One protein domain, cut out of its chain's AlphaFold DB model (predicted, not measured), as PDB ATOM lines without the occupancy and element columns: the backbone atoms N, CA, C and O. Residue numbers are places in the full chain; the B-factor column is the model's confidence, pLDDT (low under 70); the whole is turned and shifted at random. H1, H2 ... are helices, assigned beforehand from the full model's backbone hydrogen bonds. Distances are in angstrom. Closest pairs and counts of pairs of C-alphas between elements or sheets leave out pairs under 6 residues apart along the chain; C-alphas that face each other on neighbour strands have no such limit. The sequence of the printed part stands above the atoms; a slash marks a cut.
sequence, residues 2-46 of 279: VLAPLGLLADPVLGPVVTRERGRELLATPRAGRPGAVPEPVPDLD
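What this domain is: This is residues 2 to 46 of the 279 residues of the protein "SMI1/KNR4 family protein" of Actinospica acidiphila (UniProt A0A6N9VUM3). This is a piece with little regular structure: one short helix, H2, lies in the middle of an open loop of chain. The small helical turn H1 and its link lie round one side, and the unnamed stretch 29 to 46 swings past the end of H2 and back along its other side. The printed part has 45 residues, with two named helices in the order H1, H2 and no named strand; the class is all helix, with 13 residues in named elements. It is only just loose, close to compact, with a radius of gyration of the C-alphas of 11.4 A and spans of 32 by 24 by 14 A.

How they stand to each other: Look first at H2, residues 20 to 28, where every O i to N i+4 pair is within hydrogen-bond range. H1, residues 6 to 9, is too short for such a pair; its one O i to N i+3 pair is within range. The two are apart, with no C-alpha of one within 8 A of the other.

Where its parts are: Find C-alpha 20 at (194.505, 163.799, 154.276); H2 runs 12.2 A to C-alpha 28 at (199.825, 169.299, 144.776). H1 begins at C-alpha 6, (189.868, 176.733, 155.008), and spans 5.2 A.

The domain as a whole: The C-alphas farthest apart, Pro 12 and Pro 35, are 31.9 A apart. The printed part has no cut, and the 10-residue link from H1 to H2 is short. Residues 2 to 6 have pLDDT under 70.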
ATOM      1  N   VAL A   2     201.243 176.288 152.390       47.16
ATOM      2  CA  VAL A   2     200.055 176.141 151.541       47.16
ATOM      3  C   VAL A   2     198.898 175.828 152.475       47.16
ATOM      4  O   VAL A   2     198.718 174.690 152.901       47.16
ATOM      5  N   LEU A   3     198.164 176.872 152.859       54.47
ATOM      6  CA  LEU A   3     196.905 176.727 153.577       54.47
ATOM      7  C   LEU A   3     195.953 175.940 152.668       54.47
ATOM      8  O   LEU A   3     195.694 176.351 151.533       54.47
ATOM      9  N   ALA A   4     195.448 174.802 153.147       57.16
ATOM     10  CA  ALA A   4     194.248 174.215 152.564       57.16
ATOM     11  C   ALA A   4     193.165 175.302 152.503       57.16
ATOM     12  O   ALA A   4     193.133 176.155 153.397       57.16
ATOM     13  N   PRO A   5     192.307 175.331 151.468       68.62
ATOM     14  CA  PRO A   5     191.203 176.276 151.436       68.62
ATOM     15  C   PRO A   5     190.344 176.040 152.682       68.62
ATOM     16  O   PRO A   5     189.577 175.087 152.741       68.62
ATOM     17  N   LEU A   6     190.517 176.887 153.703       69.19
ATOM     18  CA  LEU A   6     189.868 176.733 155.008       69.19
ATOM     19  C   LEU A   6     188.346 176.697 154.859       69.19
ATOM     20  O   LEU A   6     187.686 175.987 155.602       69.19
ATOM     21  N   GLY A   7     187.807 177.389 153.849       73.00
ATOM     22  CA  GLY A   7     186.389 177.330 153.496       73.00
ATOM     23  C   GLY A   7     185.918 175.950 153.027       73.00
ATOM     24  O   GLY A   7     184.798 175.581 153.334       73.00
ATOM     25  N   LEU A   8     186.768 175.165 152.355       79.12
ATOM     26  CA  LEU A   8     186.434 173.797 151.941       79.12
ATOM     27  C   LEU A   8     186.449 172.837 153.134       79.12
ATOM     28  O   LEU A   8     185.572 171.996 153.248       79.12
ATOM     29  N   LEU A   9     187.428 172.979 154.033       77.50
ATOM     30  CA  LEU A   9     187.502 172.162 155.252       77.50
ATOM     31  C   LEU A   9     186.414 172.521 156.272       77.50
ATOM     32  O   LEU A   9     186.016 171.670 157.060       77.50
ATOM     33  N   ALA A  10     185.958 173.775 156.274       76.50
ATOM     34  CA  ALA A  10     184.862 174.244 157.115       76.50
ATOM     35  C   ALA A  10     183.473 173.946 156.523       76.50
ATOM     36  O   ALA A  10     182.471 174.148 157.207       76.50
ATOM     37  N   ASP A  11     183.402 173.491 155.268       81.25
ATOM     38  CA  ASP A  11     182.147 173.096 154.643       81.25
ATOM     39  C   ASP A  11     181.672 171.757 155.242       81.25
ATOM     40  O   ASP A  11     182.425 170.783 155.234       81.25
ATOM     41  N   PRO A  12     180.441 171.665 155.769       71.88
ATOM     42  CA  PRO A  12     179.957 170.447 156.418       71.88
ATOM     43  C   PRO A  12     179.684 169.295 155.438       71.88
ATOM     44  O   PRO A  12     179.594 168.150 155.868       71.88
ATOM     45  N   VAL A  13     179.538 169.577 154.143       74.19
ATOM     46  CA  VAL A  13     179.282 168.579 153.095       74.19
ATOM     47  C   VAL A  13     180.588 168.190 152.410       74.19
ATOM     48  O   VAL A  13     180.885 167.008 152.245       74.19
ATOM     49  N   LEU A  14     181.387 169.184 152.025       76.75
ATOM     50  CA  LEU A  14     182.614 168.975 151.264       76.75
ATOM     51  C   LEU A  14     183.843 168.754 152.150       76.75
ATOM     52  O   LEU A  14     184.770 168.064 151.736       76.75
ATOM     53  N   GLY A  15     183.864 169.279 153.371       80.44
ATOM     54  CA  GLY A  15     184.954 169.067 154.324       80.44
ATOM     55  C   GLY A  15     185.236 167.584 154.572       80.44
ATOM     56  O   GLY A  15     186.386 167.171 154.402       80.44
ATOM     57  N   PRO A  16     184.213 166.754 154.862       78.62
ATOM     58  CA  PRO A  16     184.381 165.315 155.023       78.62
ATOM     59  C   PRO A  16     185.042 164.605 153.842       78.62
ATOM     60  O   PRO A  16     185.778 163.648 154.057       78.62
ATOM     61  N   VAL A  17     184.831 165.037 152.593       77.88
ATOM     62  CA  VAL A  17     185.438 164.357 151.431       77.88
ATOM     63  C   VAL A  17     186.918 164.699 151.235       77.88
ATOM     64  O   VAL A  17     187.614 163.991 150.500       77.88
ATOM     65  N   VAL A  18     187.421 165.744 151.901       81.88
ATOM     66  CA  VAL A  18     188.833 166.146 151.874       81.88
ATOM     67  C   VAL A  18     189.614 165.362 152.926       81.88
ATOM     68  O   VAL A  18     190.000 165.874 153.977       81.88
ATOM     69  N   THR A  19     189.881 164.093 152.622       79.00
ATOM     70  CA  THR A  19     190.797 163.271 153.423       79.00
ATOM     71  C   THR A  19     192.213 163.847 153.402       79.00
ATOM     72  O   THR A  19     192.542 164.725 152.601       79.00
ATOM     73  N   ARG A  20     193.105 163.349 154.264       81.69
ATOM     74  CA  ARG A  20     194.505 163.799 154.276       81.69
ATOM     75  C   ARG A  20     195.181 163.566 152.924       81.69
ATOM     76  O   ARG A  20     195.933 164.417 152.451       81.69
ATOM     77  N   GLU A  21     194.930 162.413 152.323       84.25
ATOM     78  CA  GLU A  21     195.470 161.978 151.042       84.25
ATOM     79  C   GLU A  21     194.904 162.847 149.911       84.25
ATOM     80  O   GLU A  21     195.680 163.467 149.184       84.25
ATOM     81  N   ARG A  22     193.573 163.009 149.836       85.00
ATOM     82  CA  ARG A  22     192.918 163.877 148.836       85.00
ATOM     83  C   ARG A  22     193.279 165.349 149.016       85.00
ATOM     84  O   ARG A  22     193.441 166.080 148.046       85.00
ATOM     85  N   GLY A  23     193.477 165.795 150.252       84.81
ATOM     86  CA  GLY A  23     193.972 167.130 150.564       84.81
ATOM     87  C   GLY A  23     195.383 167.353 150.024       84.81
ATOM     88  O   GLY A  23     195.659 168.410 149.459       84.81
ATOM     89  N   ARG A  24     196.275 166.358 150.130       85.31
ATOM     90  CA  ARG A  24     197.619 166.421 149.529       85.31
ATOM     91  C   ARG A  24     197.560 166.468 148.008       85.31
ATOM     92  O   ARG A  24     198.251 167.302 147.431       85.31
ATOM     93  N   GLU A  25     196.729 165.640 147.381       87.50
ATOM     94  CA  GLU A  25     196.491 165.676 145.930       87.50
ATOM     95  C   GLU A  25     195.981 167.055 145.488       87.50
ATOM     96  O   GLU A  25     196.569 167.704 144.619       87.50
ATOM     97  N   LEU A  26     194.953 167.573 146.164       85.62
ATOM     98  CA  LEU A  26     194.375 168.884 145.884       85.62
ATOM     99  C   LEU A  26     195.409 170.005 146.042       85.62
ATOM    100  O   LEU A  26     195.414 170.951 145.253       85.62
ATOM    101  N   LEU A  27     196.284 169.927 147.049       83.56
ATOM    102  CA  LEU A  27     197.370 170.885 147.287       83.56
ATOM    103  C   LEU A  27     198.523 170.764 146.284       83.56
ATOM    104  O   LEU A  27     199.140 171.782 145.973       83.56
ATOM    105  N   ALA A  28     198.802 169.560 145.785       85.38
ATOM    106  CA  ALA A  28     199.825 169.299 144.776       85.38
ATOM    107  C   ALA A  28     199.360 169.653 143.352       85.38
ATOM    108  O   ALA A  28     200.193 169.902 142.483       85.38
ATOM    109  N   THR A  29     198.045 169.711 143.120       85.38
ATOM    110  CA  THR A  29     197.461 170.055 141.819       85.38
ATOM    111  C   THR A  29     197.842 171.488 141.411       85.38
ATOM    112  O   THR A  29     197.516 172.430 142.144       85.38
ATOM    113  N   PRO A  30     198.505 171.699 140.253       84.75
ATOM    114  CA  PRO A  30     198.848 173.033 139.760       84.75
ATOM    115  C   PRO A  30     197.610 173.926 139.575       84.75
ATOM    116  O   PRO A  30     196.575 173.482 139.085       84.75
ATOM    117  N   ARG A  31     197.703 175.208 139.957       81.94
ATOM    118  CA  ARG A  31     196.575 176.166 139.932       81.94
ATOM    119  C   ARG A  31     196.906 177.423 139.134       81.94
ATOM    120  O   ARG A  31     198.074 177.748 138.933       81.94
ATOM    121  N   ALA A  32     195.865 178.159 138.737       79.75
ATOM    122  CA  ALA A  32     195.963 179.459 138.061       79.75
ATOM    123  C   ALA A  32     196.813 179.430 136.772       79.75
ATOM    124  O   ALA A  32     197.602 180.337 136.517       79.75
ATOM    125  N   GLY A  33     196.681 178.356 135.982       74.00
ATOM    126  CA  GLY A  33     197.392 178.197 134.710       74.00
ATOM    127  C   GLY A  33     198.901 177.967 134.845       74.00
ATOM    128  O   GLY A  33     199.614 178.032 133.846       74.00
ATOM    129  N   ARG A  34     199.411 177.713 136.057       76.44
ATOM    130  CA  ARG A  34     200.828 177.393 136.251       76.44
ATOM    131  C   ARG A  34     201.141 176.004 135.686       76.44
ATOM    132  O   ARG A  34     200.406 175.064 135.993       76.44
ATOM    133  N   PRO A  35     202.229 175.852 134.912       78.00
ATOM    134  CA  PRO A  35     202.666 174.547 134.438       78.00
ATOM    135  C   PRO A  35     203.138 173.689 135.619       78.00
ATOM    136  O   PRO A  35     203.773 174.189 136.548       78.00
ATOM    137  N   GLY A  36     202.837 172.395 135.577       81.94
ATOM    138  CA  GLY A  36     203.260 171.430 136.584       81.94
ATOM    139  C   GLY A  36     202.714 170.038 136.284       81.94
ATOM    140  O   GLY A  36     201.755 169.898 135.525       81.94
ATOM    141  N   ALA A  37     203.341 169.016 136.865       84.69
ATOM    142  CA  ALA A  37     202.829 167.655 136.783       84.69
ATOM    143  C   ALA A  37     201.498 167.561 137.543       84.69
ATOM    144  O   ALA A  37     201.390 168.044 138.672       84.69
ATOM    145  N   VAL A  38     200.493 166.953 136.915       83.19
ATOM    146  CA  VAL A  38     199.242 166.599 137.592       83.19
ATOM    147  C   VAL A  38     199.564 165.451 138.555       83.19
ATOM    148  O   VAL A  38     200.176 164.477 138.110       83.19
ATOM    149  N   PRO A  39     199.241 165.566 139.855       85.06
ATOM    150  CA  PRO A  39     199.456 164.470 140.792       85.06
ATOM    151  C   PRO A  39     198.632 163.248 140.375       85.06
ATOM    152  O   PRO A  39     197.563 163.386 139.782       85.06
ATOM    153  N   GLU A  40     199.132 162.054 140.687       86.25
ATOM    154  CA  GLU A  40     198.343 160.837 140.502       86.25
ATOM    155  C   GLU A  40     197.082 160.898 141.378       86.25
ATOM    156  O   GLU A  40     197.190 161.270 142.555       86.25
ATOM    157  N   PRO A  41     195.903 160.545 140.832       85.06
ATOM    158  CA  PRO A  41     194.670 160.512 141.604       85.06
ATOM    159  C   PRO A  41     194.793 159.569 142.797       85.06
ATOM    160  O   PRO A  41     195.241 158.427 142.657       85.06
ATOM    161  N   VAL A  42     194.364 160.027 143.971       83.69
ATOM    162  CA  VAL A  42     194.276 159.173 145.154       83.69
ATOM    163  C   VAL A  42     193.223 158.091 144.885       83.69
ATOM    164  O   VAL A  42     192.098 158.430 144.501       83.69
ATOM    165  N   PRO A  43     193.556 156.798 145.068       80.06
ATOM    166  CA  PRO A  43     192.594 155.715 144.882       80.06
ATOM    167  C   PRO A  43     191.440 155.836 145.879       80.06
ATOM    168  O   PRO A  43     191.509 156.604 146.844       80.06
ATOM    169  N   ASP A  44     190.376 155.064 145.665       77.00
ATOM    170  CA  ASP A  44     189.328 154.994 146.675       77.00
ATOM    171  C   ASP A  44     189.919 154.510 148.005       77.00
ATOM    172  O   ASP A  44     190.681 153.541 148.058       77.00
ATOM    173  N   LEU A  45     189.629 155.263 149.062       76.12
ATOM    174  CA  LEU A  45     190.124 154.992 150.408       76.12
ATOM    175  C   LEU A  45     189.139 154.114 151.179       76.12
ATOM    176  O   LEU A  45     189.493 153.610 152.250       76.12
ATOM    177  N   ASP A  46     187.928 153.930 150.646       81.44
ATOM    178  CA  ASP A  46     186.959 153.019 151.223       81.44
ATOM    179  C   ASP A  46     187.369 151.564 150.975       81.44
ATOM    180  O   ASP A  46     187.576 151.158 149.829       81.44
TER     181      ASP A  46